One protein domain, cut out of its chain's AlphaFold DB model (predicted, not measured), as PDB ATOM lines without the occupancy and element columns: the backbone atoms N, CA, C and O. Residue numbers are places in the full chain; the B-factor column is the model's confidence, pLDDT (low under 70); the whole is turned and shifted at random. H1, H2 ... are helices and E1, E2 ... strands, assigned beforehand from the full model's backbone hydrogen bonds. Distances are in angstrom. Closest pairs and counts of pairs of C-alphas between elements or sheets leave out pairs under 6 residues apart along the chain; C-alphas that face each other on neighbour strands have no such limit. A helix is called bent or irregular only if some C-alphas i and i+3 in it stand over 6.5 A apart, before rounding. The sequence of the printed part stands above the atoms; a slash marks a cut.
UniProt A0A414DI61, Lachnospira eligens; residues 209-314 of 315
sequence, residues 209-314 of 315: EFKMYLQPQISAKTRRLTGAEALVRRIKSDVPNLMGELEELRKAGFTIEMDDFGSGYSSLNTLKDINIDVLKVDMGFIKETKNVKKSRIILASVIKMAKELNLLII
ATOM      1  N   GLU A 209      -2.528  20.510  58.870       71.44
ATOM      2  CA  GLU A 209      -2.100  19.465  57.929       71.44
ATOM      3  C   GLU A 209      -3.274  18.903  57.121       71.44
ATOM      4  O   GLU A 209      -3.084  18.382  56.022       71.44
ATOM      5  N   PHE A 210      -4.494  19.024  57.645       69.81
ATOM      6  CA  PHE A 210      -5.717  18.643  56.954       69.81
ATOM      7  C   PHE A 210      -6.237  19.801  56.106       69.81
ATOM      8  O   PHE A 210      -6.577  20.871  56.610       69.81
ATOM      9  N   LYS A 211      -6.336  19.570  54.798       67.38
ATOM     10  CA  LYS A 211      -6.925  20.507  53.844       67.38
ATOM     11  C   LYS A 211      -8.239  19.958  53.324       67.38
ATOM     12  O   LYS A 211      -8.320  18.804  52.905       67.38
ATOM     13  N   MET A 212      -9.253  20.813  53.329       74.69
ATOM     14  CA  MET A 212     -10.536  20.532  52.704       74.69
ATOM     15  C   MET A 212     -10.501  20.978  51.243       74.69
ATOM     16  O   MET A 212     -10.136  22.112  50.931       74.69
ATOM     17  N   TYR A 213     -10.927  20.087  50.363       71.69
ATOM     18  CA  TYR A 213     -11.178  20.342  48.955       71.69
ATOM     19  C   TYR A 213     -12.667  20.148  48.683       71.69
ATOM     20  O   TYR A 213     -13.310  19.311  49.308       71.69
ATOM     21  N   LEU A 214     -13.218  20.927  47.755       72.88
ATOM     22  CA  LEU A 214     -14.606  20.793  47.322       72.88
ATOM     23  C   LEU A 214     -14.616  20.337  45.867       72.88
ATOM     24  O   LEU A 214     -14.240  21.104  44.977       72.88
ATOM     25  N   GLN A 215     -15.026  19.093  45.626       76.69
ATOM     26  CA  GLN A 215     -15.184  18.568  44.275       76.69
ATOM     27  C   GLN A 215     -16.605  18.876  43.777       76.69
ATOM     28  O   GLN A 215     -17.568  18.392  44.367       76.69
ATOM     29  N   PRO A 216     -16.787  19.690  42.721       79.81
ATOM     30  CA  PRO A 216     -18.116  20.076  42.257       79.81
ATOM     31  C   PRO A 216     -18.872  18.887  41.653       79.81
ATOM     32  O   PRO A 216     -18.341  18.173  40.806       79.81
ATOM     33  N   GLN A 217     -20.143  18.738  42.020       79.81
ATOM     34  CA  GLN A 217     -21.068  17.774  41.428       79.81
ATOM     35  C   GLN A 217     -22.030  18.500  40.485       79.81
ATOM     36  O   GLN A 217     -22.715  19.455  40.872       79.81
ATOM     37  N   ILE A 218     -22.076  18.057  39.228       81.38
ATOM     38  CA  ILE A 218     -22.879  18.684  38.174       81.38
ATOM     39  C   ILE A 218     -23.962  17.717  37.715       81.38
ATOM     40  O   ILE A 218     -23.692  16.597  37.294       81.38
ATOM     41  N   SER A 219     -25.212  18.177  37.717       80.38
ATOM     42  CA  SER A 219     -26.325  17.392  37.184       80.38
ATOM     43  C   SER A 219     -26.128  17.112  35.695       80.38
ATOM     44  O   SER A 219     -26.179  18.029  34.875       80.38
ATOM     45  N   ALA A 220     -26.028  15.836  35.316       72.44
ATOM     46  CA  ALA A 220     -25.907  15.433  33.911       72.44
ATOM     47  C   ALA A 220     -27.097  15.893  33.040       72.44
ATOM     48  O   ALA A 220     -26.936  16.169  31.851       72.44
ATOM     49  N   LYS A 221     -28.297  16.017  33.631       75.19
ATOM     50  CA  LYS A 221     -29.523  16.441  32.932       75.19
ATOM     51  C   LYS A 221     -29.597  17.955  32.731       75.19
ATOM     52  O   LYS A 221     -30.027  18.406  31.676       75.19
ATOM     53  N   THR A 222     -29.232  18.733  33.749       83.19
ATOM     54  CA  THR A 222     -29.430  20.197  33.741       83.19
ATOM     55  C   THR A 222     -28.144  20.987  33.503       83.19
ATOM     56  O   THR A 222     -28.216  22.187  33.252       83.19
ATOM     57  N   ARG A 223     -26.978  20.328  33.575       78.62
ATOM     58  CA  ARG A 223     -25.627  20.917  33.539       78.62
ATOM     59  C   ARG A 223     -25.395  22.025  34.568       78.62
ATOM     60  O   ARG A 223     -24.508  22.855  34.397       78.62
ATOM     61  N   ARG A 224     -26.194  22.055  35.634       82.25
ATOM     62  CA  ARG A 224     -26.038  22.996  36.743       82.25
ATOM     63  C   ARG A 224     -25.275  22.334  37.879       82.25
ATOM     64  O   ARG A 224     -25.435  21.134  38.108       82.25
ATOM     65  N   LEU A 225     -24.476  23.138  38.576       81.31
ATOM     66  CA  LEU A 225     -23.882  22.761  39.851       81.31
ATOM     67  C   LEU A 225     -25.015  22.416  40.822       81.31
ATOM     68  O   LEU A 225     -25.904  23.238  41.042       81.31
ATOM     69  N   THR A 226     -25.004  21.200  41.356       83.69
ATOM     70  CA  THR A 226     -26.003  20.730  42.327       83.69
ATOM     71  C   THR A 226     -25.449  20.634  43.737       83.69
ATOM     72  O   THR A 226     -26.222  20.657  44.687       83.69
ATOM     73  N   GLY A 227     -24.128  20.563  43.877       79.94
ATOM     74  CA  GLY A 227     -23.447  20.483  45.161       79.94
ATOM     75  C   GLY A 227     -21.942  20.355  44.975       79.94
ATOM     76  O   GLY A 227     -21.432  20.483  43.859       79.94
ATOM     77  N   ALA A 228     -21.239  20.095  46.069       75.88
ATOM     78  CA  ALA A 228     -19.842  19.699  46.044       75.88
ATOM     79  C   ALA A 228     -19.586  18.651  47.131       75.88
ATOM     80  O   ALA A 228     -20.132  18.756  48.228       75.88
ATOM     81  N   GLU A 229     -18.759  17.664  46.815       75.94
ATOM     82  CA  GLU A 229     -18.258  16.680  47.766       75.94
ATOM     83  C   GLU A 229     -17.094  17.296  48.554       75.94
ATOM     84  O   GLU A 229     -16.169  17.865  47.965       75.94
ATOM     85  N   ALA A 230     -17.157  17.227  49.886       76.19
ATOM     86  CA  ALA A 230     -16.091  17.706  50.757       76.19
ATOM     87  C   ALA A 230     -15.057  16.598  50.972       76.19
ATOM     88  O   ALA A 230     -15.311  15.613  51.657       76.19
ATOM     89  N   LEU A 231     -13.869  16.790  50.406       70.44
ATOM     90  CA  LEU A 231     -12.750  15.865  50.492       70.44
ATOM     91  C   LEU A 231     -11.716  16.409  51.473       70.44
ATOM     92  O   LEU A 231     -11.058  17.416  51.200       70.44
ATOM     93  N   VAL A 232     -11.539  15.736  52.605       70.38
ATOM     94  CA  VAL A 232     -10.453  16.050  53.538       70.38
ATOM     95  C   VAL A 232      -9.211  15.255  53.135       70.38
ATOM     96  O   VAL A 232      -9.268  14.053  52.870       70.38
ATOM     97  N   ARG A 233      -8.070  15.940  53.040       70.62
ATOM     98  CA  ARG A 233      -6.768  15.349  52.714       70.62
ATOM     99  C   ARG A 233      -5.745  15.807  53.743       70.62
ATOM    100  O   ARG A 233      -5.562  17.011  53.916       70.62
ATOM    101  N   ARG A 234      -5.054  14.871  54.394       67.19
ATOM    102  CA  ARG A 234      -3.864  15.186  55.193       67.19
ATOM    103  C   ARG A 234      -2.668  15.314  54.255       67.19
ATOM    104  O   ARG A 234      -2.405  14.404  53.475       67.19
ATOM    105  N   ILE A 235      -1.952  16.429  54.305       67.94
ATOM    106  CA  ILE A 235      -0.770  16.660  53.467       67.94
ATOM    107  C   ILE A 235       0.474  16.360  54.311       67.94
ATOM    108  O   ILE A 235       1.008  17.245  54.972       67.94
ATOM    109  N   LYS A 236       0.920  15.098  54.287       61.53
ATOM    110  CA  LYS A 236       2.177  14.614  54.885       61.53
ATOM    111  C   LYS A 236       2.866  13.668  53.885       61.53
ATOM    112  O   LYS A 236       2.189  13.008  53.101       61.53
ATOM    113  N   SER A 237       4.200  13.667  53.853       47.41
ATOM    114  CA  SER A 237       4.994  12.816  52.953       47.41
ATOM    115  C   SER A 237       4.892  11.348  53.380       47.41
ATOM    116  O   SER A 237       5.249  11.037  54.510       47.41
ATOM    117  N   ASP A 238       4.452  10.500  52.447       48.66
ATOM    118  CA  ASP A 238       4.326   9.033  52.491       48.66
ATOM    119  C   ASP A 238       3.433   8.402  53.574       48.66
ATOM    120  O   ASP A 238       3.753   8.381  54.759       48.66
ATOM    121  N   VAL A 239       2.354   7.746  53.124       50.88
ATOM    122  CA  VAL A 239       1.653   6.705  53.890       50.88
ATOM    123  C   VAL A 239       1.211   5.586  52.939       50.88
ATOM    124  O   VAL A 239       0.367   5.825  52.075       50.88
ATOM    125  N   PRO A 240       1.718   4.349  53.091       49.56
ATOM    126  CA  PRO A 240       1.094   3.173  52.512       49.56
ATOM    127  C   PRO A 240       0.101   2.547  53.500       49.56
ATOM    128  O   PRO A 240       0.392   2.419  54.690       49.56
ATOM    129  N   ASN A 241      -1.017   2.077  52.940       51.62
ATOM    130  CA  ASN A 241      -2.062   1.208  53.498       51.62
ATOM    131  C   ASN A 241      -3.345   1.895  54.018       51.62
ATOM    132  O   ASN A 241      -3.495   2.146  55.207       51.62
ATOM    133  N   LEU A 242      -4.263   2.133  53.071       53.81
ATOM    134  CA  LEU A 242      -5.550   2.841  53.176       53.81
ATOM    135  C   LEU A 242      -6.723   1.944  53.638       53.81
ATOM    136  O   LEU A 242      -7.780   2.442  54.003       53.81
ATOM    137  N   MET A 243      -6.578   0.613  53.592       44.44
ATOM    138  CA  MET A 243      -7.735  -0.298  53.666       44.44
ATOM    139  C   MET A 243      -8.312  -0.476  55.078       44.44
ATOM    140  O   MET A 243      -9.529  -0.482  55.221       44.44
ATOM    141  N   GLY A 244      -7.477  -0.544  56.120       52.47
ATOM    142  CA  GLY A 244      -7.960  -0.617  57.511       52.47
ATOM    143  C   GLY A 244      -8.572   0.695  58.021       52.47
ATOM    144  O   GLY A 244      -9.341   0.704  58.974       52.47
ATOM    145  N   GLU A 245      -8.263   1.811  57.361       58.34
ATOM    146  CA  GLU A 245      -8.706   3.153  57.752       58.34
ATOM    147  C   GLU A 245     -10.160   3.425  57.312       58.34
ATOM    148  O   GLU A 245     -10.871   4.193  57.959       58.34
ATOM    149  N   LEU A 246     -10.629   2.777  56.239       54.09
ATOM    150  CA  LEU A 246     -11.964   2.997  55.668       54.09
ATOM    151  C   LEU A 246     -13.092   2.359  56.493       54.09
ATOM    152  O   LEU A 246     -14.195   2.903  56.557       54.09
ATOM    153  N   GLU A 247     -12.833   1.224  57.139       55.50
ATOM    154  CA  GLU A 247     -13.859   0.477  57.877       55.50
ATOM    155  C   GLU A 247     -14.196   1.126  59.229       55.50
ATOM    156  O   GLU A 247     -15.365   1.221  59.608       55.50
ATOM    157  N   GLU A 248     -13.192   1.696  59.895       58.34
ATOM    158  CA  GLU A 248     -13.364   2.474  61.127       58.34
ATOM    159  C   GLU A 248     -14.112   3.792  60.889       58.34
ATOM    160  O   GLU A 248     -14.988   4.169  61.671       58.34
ATOM    161  N   LEU A 249     -13.853   4.466  59.761       53.91
ATOM    162  CA  LEU A 249     -14.607   5.659  59.367       53.91
ATOM    163  C   LEU A 249     -16.091   5.330  59.153       53.91
ATOM    164  O   LEU A 249     -16.962   6.074  59.602       53.91
ATOM    165  N   ARG A 250     -16.409   4.176  58.559       54.56
ATOM    166  CA  ARG A 250     -17.805   3.751  58.399       54.56
ATOM    167  C   ARG A 250     -18.505   3.540  59.739       54.56
ATOM    168  O   ARG A 250     -19.623   4.019  59.925       54.56
ATOM    169  N   LYS A 251     -17.852   2.859  60.688       58.81
ATOM    170  CA  LYS A 251     -18.405   2.628  62.038       58.81
ATOM    171  C   LYS A 251     -18.598   3.920  62.823       58.81
ATOM    172  O   LYS A 251     -19.559   4.035  63.578       58.81
ATOM    173  N   ALA A 252     -17.741   4.911  62.596       57.12
ATOM    174  CA  ALA A 252     -17.884   6.252  63.153       57.12
ATOM    175  C   ALA A 252     -18.991   7.095  62.476       57.12
ATOM    176  O   ALA A 252     -19.190   8.252  62.844       57.12
ATOM    177  N   GLY A 253     -19.735   6.526  61.517       48.81
ATOM    178  CA  GLY A 253     -20.887   7.159  60.872       48.81
ATOM    179  C   GLY A 253     -20.562   7.934  59.595       48.81
ATOM    180  O   GLY A 253     -21.424   8.657  59.094       48.81
ATOM    181  N   PHE A 254     -19.347   7.801  59.055       54.84
ATOM    182  CA  PHE A 254     -18.987   8.400  57.772       54.84
ATOM    183  C   PHE A 254     -19.467   7.523  56.606       54.84
ATOM    184  O   PHE A 254     -19.328   6.301  56.621       54.84
ATOM    185  N   THR A 255     -20.029   8.149  55.573       53.97
ATOM    186  CA  THR A 255     -20.409   7.469  54.327       53.97
ATOM    187  C   THR A 255     -19.158   7.082  53.544       53.97
ATOM    188  O   THR A 255     -18.282   7.924  53.339       53.97
ATOM    189  N   ILE A 256     -19.081   5.826  53.095       58.91
ATOM    190  CA  ILE A 256     -17.947   5.328  52.308       58.91
ATOM    191  C   ILE A 256     -18.341   5.242  50.836       58.91
ATOM    192  O   ILE A 256     -19.277   4.536  50.451       58.91
ATOM    193  N   GLU A 257     -17.592   5.968  50.015       62.91
ATOM    194  CA  GLU A 257     -17.749   6.032  48.569       62.91
ATOM    195  C   GLU A 257     -16.638   5.237  47.877       62.91
ATOM    196  O   GLU A 257     -15.460   5.363  48.221       62.91
ATOM    197  N   MET A 258     -17.005   4.426  46.880       65.50
ATOM    198  CA  MET A 258     -16.034   3.798  45.984       65.50
ATOM    199  C   MET A 258     -15.788   4.708  44.778       65.50
ATOM    200  O   MET A 258     -16.647   4.803  43.897       65.50
ATOM    201  N   ASP A 259     -14.617   5.348  44.752       70.56
ATOM    202  CA  ASP A 259     -14.164   6.202  43.647       70.56
ATOM    203  C   ASP A 259     -13.536   5.380  42.499       70.56
ATOM    204  O   ASP A 259     -13.093   4.243  42.692       70.56
ATOM    205  N   ASP A 260     -13.504   5.952  41.294       66.94
ATOM    206  CA  ASP A 260     -12.891   5.389  40.078       66.94
ATOM    207  C   ASP A 260     -13.321   3.946  39.712       66.94
ATOM    208  O   ASP A 260     -12.525   3.136  39.208       66.94
ATOM    209  N   PHE A 261     -14.601   3.602  39.901       73.69
ATOM    210  CA  PHE A 261     -15.119   2.276  39.556       73.69
ATOM    211  C   PHE A 261     -14.922   1.957  38.061       73.69
ATOM    212  O   PHE A 261     -15.462   2.632  37.179       73.69
ATOM    213  N   GLY A 262     -14.182   0.874  37.790       68.31
ATOM    214  CA  GLY A 262     -13.906   0.333  36.457       68.31
ATOM    215  C   GLY A 262     -12.594   0.801  35.803       68.31
ATOM    216  O   GLY A 262     -12.328   0.405  34.667       68.31
ATOM    217  N   SER A 263     -11.759   1.581  36.499       62.59
ATOM    218  CA  SER A 263     -10.406   1.968  36.050       62.59
ATOM    219  C   SER A 263      -9.360   0.834  36.139       62.59
ATOM    220  O   SER A 263      -8.254   0.967  35.611       62.59
ATOM    221  N   GLY A 264      -9.708  -0.314  36.744       58.31
ATOM    222  CA  GLY A 264      -8.828  -1.476  36.926       58.31
ATOM    223  C   GLY A 264      -9.543  -2.836  36.843       58.31
ATOM    224  O   GLY A 264     -10.765  -2.919  36.750       58.31
ATOM    225  N   TYR A 265      -8.773  -3.932  36.881       39.47
ATOM    226  CA  TYR A 265      -9.273  -5.303  36.654       39.47
ATOM    227  C   TYR A 265     -10.164  -5.872  37.779       39.47
ATOM    228  O   TYR A 265     -10.865  -6.855  37.545       39.47
ATOM    229  N   SER A 266     -10.162  -5.271  38.975       49.56
ATOM    230  CA  SER A 266     -10.762  -5.865  40.184       49.56
ATOM    231  C   SER A 266     -12.026  -5.174  40.705       49.56
ATOM    232  O   SER A 266     -12.603  -5.665  41.668       49.56
ATOM    233  N   SER A 267     -12.513  -4.095  40.076       68.69
ATOM    234  CA  SER A 267     -13.609  -3.278  40.634       68.69
ATOM    235  C   SER A 267     -14.903  -4.062  40.912       68.69
ATOM    236  O   SER A 267     -15.592  -3.769  41.880       68.69
ATOM    237  N   LEU A 268     -15.220  -5.092  40.117       69.81
ATOM    238  CA  LEU A 268     -16.400  -5.943  40.344       69.81
ATOM    239  C   LEU A 268     -16.210  -6.962  41.474       69.81
ATOM    240  O   LEU A 268     -17.153  -7.226  42.211       69.81
ATOM    241  N   ASN A 269     -15.005  -7.518  41.622       59.22
ATOM    242  CA  ASN A 269     -14.704  -8.432  42.725       59.22
ATOM    243  C   ASN A 269     -14.715  -7.671  44.055       59.22
ATOM    244  O   ASN A 269     -15.302  -8.133  45.021       59.22
ATOM    245  N   THR A 270     -14.158  -6.462  44.061       62.59
ATOM    246  CA  THR A 270     -14.163  -5.554  45.210       62.59
ATOM    247  C   THR A 270     -15.580  -5.094  45.574       62.59
ATOM    248  O   THR A 270     -15.941  -5.119  46.743       62.59
ATOM    249  N   LEU A 271     -16.420  -4.748  44.590       73.62
ATOM    250  CA  LEU A 271     -17.824  -4.374  44.819       73.62
ATOM    251  C   LEU A 271     -18.667  -5.521  45.398       73.62
ATOM    252  O   LEU A 271     -19.615  -5.276  46.133       73.62
ATOM    253  N   LYS A 272     -18.344  -6.771  45.051       72.00
ATOM    254  CA  LYS A 272     -19.075  -7.955  45.520       72.00
ATOM    255  C   LYS A 272     -18.890  -8.192  47.024       72.00
ATOM    256  O   LYS A 272     -19.814  -8.679  47.667       72.00
ATOM    257  N   ASP A 273     -17.714  -7.866  47.554       64.62
ATOM    258  CA  ASP A 273     -17.312  -8.208  48.922       64.62
ATOM    259  C   ASP A 273     -17.352  -7.000  49.888       64.62
ATOM    260  O   ASP A 273     -17.179  -7.174  51.091       64.62
ATOM    261  N   ILE A 274     -17.614  -5.779  49.392       59.91
ATOM    262  CA  ILE A 274     -17.629  -4.543  50.194       59.91
ATOM    263  C   ILE A 274     -19.010  -3.879  50.162       59.91
ATOM    264  O   ILE A 274     -19.580  -3.626  49.103       59.91
ATOM    265  N   ASN A 275     -19.517  -3.516  51.343       61.56
ATOM    266  CA  ASN A 275     -20.759  -2.759  51.500       61.56
ATOM    267  C   ASN A 275     -20.505  -1.251  51.341       61.56
ATOM    268  O   ASN A 275     -20.021  -0.608  52.273       61.56
ATOM    269  N   ILE A 276     -20.856  -0.702  50.177       72.19
ATOM    270  CA  ILE A 276     -20.770   0.734  49.863       72.19
ATOM    271  C   ILE A 276     -22.160   1.354  49.703       72.19
ATOM    272  O   ILE A 276     -23.112   0.654  49.366       72.19
ATOM    273  N   ASP A 277     -22.261   2.670  49.885       68.25
ATOM    274  CA  ASP A 277     -23.526   3.413  49.747       68.25
ATOM    275  C   ASP A 277     -23.631   4.144  48.393       68.25
ATOM    276  O   ASP A 277     -24.722   4.366  47.852       68.25
ATOM    277  N   VAL A 278     -22.478   4.509  47.825       76.81
ATOM    278  CA  VAL A 278     -22.360   5.304  46.600       76.81
ATOM    279  C   VAL A 278     -21.321   4.680  45.670       76.81
ATOM    280  O   VAL A 278     -20.203   4.372  46.087       76.81
ATOM    281  N   LEU A 279     -21.687   4.514  44.397       80.25
ATOM    282  CA  LEU A 279     -20.802   4.047  43.332       80.25
ATOM    283  C   LEU A 279     -20.460   5.211  42.395       80.25
ATOM    284  O   LEU A 279     -21.343   5.706  41.684       80.25
ATOM    285  N   LYS A 280     -19.188   5.616  42.345       81.56
ATOM    286  CA  LYS A 280     -18.701   6.638  41.414       81.56
ATOM    287  C   LYS A 280     -17.978   5.996  40.243       81.56
ATOM    288  O   LYS A 280     -17.006   5.262  40.407       81.56
ATOM    289  N   VAL A 281     -18.498   6.224  39.040       81.50
ATOM    290  CA  VAL A 281     -17.952   5.624  37.816       81.50
ATOM    291  C   VAL A 281     -16.721   6.397  37.359       81.50
ATOM    292  O   VAL A 281     -16.775   7.618  37.244       81.50
ATOM    293  N   ASP A 282     -15.648   5.678  37.018       81.50
ATOM    294  CA  ASP A 282     -14.422   6.288  36.503       81.50
ATOM    295  C   ASP A 282     -14.689   7.171  35.269       81.50
ATOM    296  O   ASP A 282     -15.408   6.811  34.325       81.50
ATOM    297  N   MET A 283     -14.036   8.331  35.241       73.62
ATOM    298  CA  MET A 283     -14.187   9.319  34.171       73.62
ATOM    299  C   MET A 283     -13.749   8.766  32.798       73.62
ATOM    300  O   MET A 283     -14.184   9.260  31.754       73.62
ATOM    301  N   GLY A 284     -12.918   7.721  32.747       71.62
ATOM    302  CA  GLY A 284     -12.547   7.007  31.524       71.62
ATOM    303  C   GLY A 284     -13.730   6.383  30.776       71.62
ATOM    304  O   GLY A 284     -13.677   6.288  29.548       71.62
ATOM    305  N   PHE A 285     -14.833   6.049  31.456       69.62
ATOM    306  CA  PHE A 285     -16.062   5.585  30.795       69.62
ATOM    307  C   PHE A 285     -16.828   6.705  30.082       69.62
ATOM    308  O   PHE A 285     -17.620   6.424  29.177       69.62
ATOM    309  N   ILE A 286     -16.585   7.955  30.484       71.69
ATOM    310  CA  ILE A 286     -17.301   9.156  30.035       71.69
ATOM    311  C   ILE A 286     -16.476   9.939  29.002       71.69
ATOM    312  O   ILE A 286     -17.042  10.619  28.142       71.69
ATOM    313  N   LYS A 287     -15.143   9.820  29.050       74.12
ATOM    314  CA  LYS A 287     -14.220  10.429  28.083       74.12
ATOM    315  C   LYS A 287     -14.455   9.928  26.654       74.12
ATOM    316  O   LYS A 287     -14.952   8.832  26.398       74.12
ATOM    317  N   GLU A 288     -14.062  10.770  25.703       69.94
ATOM    318  CA  GLU A 288     -14.200  10.508  24.275       69.94
ATOM    319  C   GLU A 288     -13.449   9.226  23.871       69.94
ATOM    320  O   GLU A 288     -12.284   9.026  24.216       69.94
ATOM    321  N   THR A 289     -14.130   8.324  23.156       75.69
ATOM    322  CA  THR A 289     -13.608   6.991  22.825       75.69
ATOM    323  C   THR A 289     -13.840   6.631  21.363       75.69
ATOM    324  O   THR A 289     -14.848   6.997  20.759       75.69
ATOM    325  N   LYS A 290     -12.930   5.825  20.803       76.19
ATOM    326  CA  LYS A 290     -13.032   5.299  19.432       76.19
ATOM    327  C   LYS A 290     -14.241   4.374  19.235       76.19
ATOM    328  O   LYS A 290     -14.663   4.173  18.101       76.19
ATOM    329  N   ASN A 291     -14.811   3.804  20.307       79.75
ATOM    330  CA  ASN A 291     -15.967   2.902  20.230       79.75
ATOM    331  C   ASN A 291     -17.121   3.349  21.145       79.75
ATOM    332  O   ASN A 291     -17.417   2.742  22.177       79.75
ATOM    333  N   VAL A 292     -17.799   4.418  20.720       79.12
ATOM    334  CA  VAL A 292     -18.914   5.061  21.439       79.12
ATOM    335  C   VAL A 292     -20.066   4.091  21.723       79.12
ATOM    336  O   VAL A 292     -20.657   4.126  22.802       79.12
ATOM    337  N   LYS A 293     -20.384   3.194  20.780       81.06
ATOM    338  CA  LYS A 293     -21.474   2.220  20.951       81.06
ATOM    339  C   LYS A 293     -21.167   1.247  22.089       81.06
ATOM    340  O   LYS A 293     -22.031   1.012  22.928       81.06
ATOM    341  N   LYS A 294     -19.940   0.717  22.146       77.50
ATOM    342  CA  LYS A 294     -19.516  -0.206  23.205       77.50
ATOM    343  C   LYS A 294     -19.462   0.485  24.573       77.50
ATOM    344  O   LYS A 294     -19.992  -0.073  25.526       77.50
ATOM    345  N   SER A 295     -18.909   1.699  24.657       77.31
ATOM    346  CA  SER A 295     -18.878   2.485  25.907       77.31
ATOM    347  C   SER A 295     -20.287   2.743  26.457       77.31
ATOM    348  O   SER A 295     -20.543   2.460  27.624       77.31
ATOM    349  N   ARG A 296     -21.245   3.147  25.607       81.00
ATOM    350  CA  ARG A 296     -22.644   3.351  26.028       81.00
ATOM    351  C   ARG A 296     -23.305   2.094  26.579       81.00
ATOM    352  O   ARG A 296     -24.028   2.187  27.564       81.00
ATOM    353  N   ILE A 297     -23.082   0.942  25.943       83.00
ATOM    354  CA  ILE A 297     -23.636  -0.335  26.415       83.00
ATOM    355  C   ILE A 297     -23.060  -0.675  27.792       83.00
ATOM    356  O   ILE A 297     -23.815  -1.016  28.694       83.00
ATOM    357  N   ILE A 298     -21.743  -0.534  27.967       81.19
ATOM    358  CA  ILE A 298     -21.075  -0.825  29.241       81.19
ATOM    359  C   ILE A 298     -21.579   0.113  30.344       81.19
ATOM    360  O   ILE A 298     -22.005  -0.363  31.392       81.19
ATOM    361  N   LEU A 299     -21.616   1.425  30.094       83.19
ATOM    362  CA  LEU A 299     -22.084   2.411  31.069       83.19
ATOM    363  C   LEU A 299     -23.555   2.184  31.456       83.19
ATOM    364  O   LEU A 299     -23.900   2.242  32.633       83.19
ATOM    365  N   ALA A 300     -24.423   1.870  30.490       84.75
ATOM    366  CA  ALA A 300     -25.824   1.552  30.765       84.75
ATOM    367  C   ALA A 300     -25.974   0.297  31.641       84.75
ATOM    368  O   ALA A 300     -26.816   0.284  32.540       84.75
ATOM    369  N   SER A 301     -25.149  -0.729  31.413       86.38
ATOM    370  CA  SER A 301     -25.120  -1.936  32.246       86.38
ATOM    371  C   SER A 301     -24.649  -1.644  33.672       86.38
ATOM    372  O   SER A 301     -25.270  -2.129  34.612       86.38
ATOM    373  N   VAL A 302     -23.618  -0.806  33.848       84.88
ATOM    374  CA  VAL A 302     -23.131  -0.387  35.178       84.88
ATOM    375  C   VAL A 302     -24.200   0.408  35.932       84.88
ATOM    376  O   VAL A 302     -24.488   0.103  37.085       84.88
ATOM    377  N   ILE A 303     -24.860   1.366  35.269       84.25
ATOM    378  CA  ILE A 303     -25.957   2.144  35.870       84.25
ATOM    379  C   ILE A 303     -27.118   1.238  36.283       84.25
ATOM    380  O   ILE A 303     -27.716   1.436  37.341       84.25
ATOM    381  N   LYS A 304     -27.466   0.261  35.442       88.25
ATOM    382  CA  LYS A 304     -28.534  -0.689  35.744       88.25
ATOM    383  C   LYS A 304     -28.184  -1.542  36.966       88.25
ATOM    384  O   LYS A 304     -29.003  -1.634  37.872       88.25
ATOM    385  N   MET A 305     -26.969  -2.083  37.013       90.00
ATOM    386  CA  MET A 305     -26.470  -2.875  38.137       90.00
ATOM    387  C   MET A 305     -26.477  -2.076  39.446       90.00
ATOM    388  O   MET A 305     -27.016  -2.550  40.438       90.00
ATOM    389  N   ALA A 306     -25.955  -0.845  39.448       84.62
ATOM    390  CA  ALA A 306     -25.937   0.002  40.644       84.62
ATOM    391  C   ALA A 306     -27.350   0.230  41.212       84.62
ATOM    392  O   ALA A 306     -27.556   0.136  42.417       84.62
ATOM    393  N   LYS A 307     -28.347   0.441  40.341       84.62
ATOM    394  CA  LYS A 307     -29.753   0.566  40.755       84.62
ATOM    395  C   LYS A 307     -30.323  -0.724  41.340       84.62
ATOM    396  O   LYS A 307     -31.070  -0.656  42.306       84.62
ATOM    397  N   GLU A 308     -29.999  -1.875  40.756       88.62
ATOM    398  CA  GLU A 308     -30.433  -3.187  41.265       88.62
ATOM    399  C   GLU A 308     -29.809  -3.505  42.633       88.62
ATOM    400  O   GLU A 308     -30.446  -4.155  43.458       88.62
ATOM    401  N   LEU A 309     -28.610  -2.981  42.899       80.62
ATOM    402  CA  LEU A 309     -27.921  -3.061  44.189       80.62
ATOM    403  C   LEU A 309     -28.351  -1.967  45.191       80.62
ATOM    404  O   LEU A 309     -27.774  -1.880  46.268       80.62
ATOM    405  N   ASN A 310     -29.352  -1.139  44.859       83.56
ATOM    406  CA  ASN A 310     -29.794   0.020  45.650       83.56
ATOM    407  C   ASN A 310     -28.691   1.054  45.958       83.56
ATOM    408  O   ASN A 310     -28.773   1.773  46.951       83.56
ATOM    409  N   LEU A 311     -27.686   1.168  45.090       80.81
ATOM    410  CA  LEU A 311     -26.604   2.137  45.227       80.81
ATOM    411  C   LEU A 311     -26.979   3.471  44.583       80.81
ATOM    412  O   LEU A 311     -27.544   3.521  43.480       80.81
ATOM    413  N   LEU A 312     -26.595   4.571  45.230       76.62
ATOM    414  CA  LEU A 312     -26.577   5.867  44.566       76.62
ATOM    415  C   LEU A 312     -25.427   5.865  43.551       76.62
ATOM    416  O   LEU A 312     -24.290   5.574  43.905       76.62
ATOM    417  N   ILE A 313     -25.710   6.189  42.289       78.50
ATOM    418  CA  ILE A 313     -24.676   6.283  41.253       78.50
ATOM    419  C   ILE A 313     -24.362   7.737  40.928       78.50
ATOM    420  O   ILE A 313     -25.265   8.527  40.636       78.50
ATOM    421  N   ILE A 314     -23.074   8.060  40.932       76.69
ATOM    422  CA  ILE A 314     -22.541   9.351  40.508       76.69
ATOM    423  C   ILE A 314     -21.456   9.145  39.445       76.69
ATOM    424  O   ILE A 314     -20.911   8.054  39.270       76.69
TER     425      ILE A 314
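This is residues 209 to 314 of the 315 residues of a protein of Lachnospira eligens (UniProt A0A414DI61). The picture is a small, loosely joined assembly: a three-strand parallel sheet, E3, E4 and E5, has helices H2 and H3 on one side, while a long two-strand hairpin, E1 and E2, crosses the other side with a gap between. H1 lies off to one side of the sheet, between the hairpin and E3 along the chain, and residues 237 to 245 and 288 to 294 stick out. The printed part has 106 residues, with three named helices and five named strands in the order E1 E2 H1 E3 H2 E4 H3 E5. One sheet runs E3 E4 E5, all parallel, the other E1 E2, antiparallel, and the class is mixed, helices and strands. The whole is only just loose, close to compact, with a radius of gyration of the C-alphas of 15.7 A and spans of 44 by 33 by 27 A.

Find C-alpha 210 at (-5.717, 18.643, 56.954); from there strand E1, residues 210 to 218, runs 25.4 A. Go on to strand E2, residues 225 to 234, which runs 26.3 A from first to last C-alpha. Then come helix H1, residues 243 to 251, 13.9 A long, and strand E3, residues 257 to 261, 10.1 A long. H1 is neither bent nor irregular, but only just: C-alphas 244 and 247 are 6.0 A apart. Helix H2, residues 267 to 273, covers 10.3 A, and strand E4, residues 278 to 281, covers 9.8 A. Find C-alpha 292 at (-18.914, 5.061, 21.439), where the longest helix, H3, residues 292 to 308, begins its 24.4 A. Strand E5, residues 312 to 314, 6.7 A long, ends at C-alpha 314, at (-22.541, 9.351, 40.508).

Look first at the sheet, where E3 and E5 are edge strands and E4 is the inner strand. E3 and E4 are parallel, 17 degrees between directions, with N 261 and O 280 at 3.0 A and N 280 and O 258 at 3.1 A. E4 and E5 are parallel at 30 degrees, with N 279 and O 312 at 2.9 A. You will find two layers here, helices on one face of a sheet: H2 and H3 on one face of E3 E4 E5. H3 has a height over the sheet of 10.2 A, lies over E4 and, only just, with 3 of its C-alphas, over E5, and runs along the strands, at 5 degrees to E4 on the local plane. Its closest C-alphas to E5 are those of Ala 306 and Ile 313, 6.4 A apart. For H2 and E3 the closest C-alphas are those of Phe 261 and Ser 267, 5.9 A apart. E3, H2, E4 and E4, H3, E5 are strand-helix-strand units, two parallel neighbour strands with a helix between, and both crossovers are right-handed. H2 and H3 are apart, and H1 is not on the sheet. E1 and E2 form a hairpin, antiparallel at 157 degrees, with N 213 and O 231 at 2.8 A and N 217 and O 227 at 2.8 A; both are apart from E3, E4 and E5. In H3 every O i to N i+4 pair is within hydrogen-bond range; in H1 it is 3 of 5 and in H2 2 of 3.

The C-alphas farthest apart are those of Glu 209 and Lys 293, 45.2 A. The printed part has no cut, and no link is long. Residues 237 to 245, of which 243 to 245 belong to H1, and residues 288 to 294, of which 292 to 294 belong to H3, stand free. The mean pLDDT of the printed part is 70.5; 43 residues are under 70, among them residues 234 to 258 and 262 to 270.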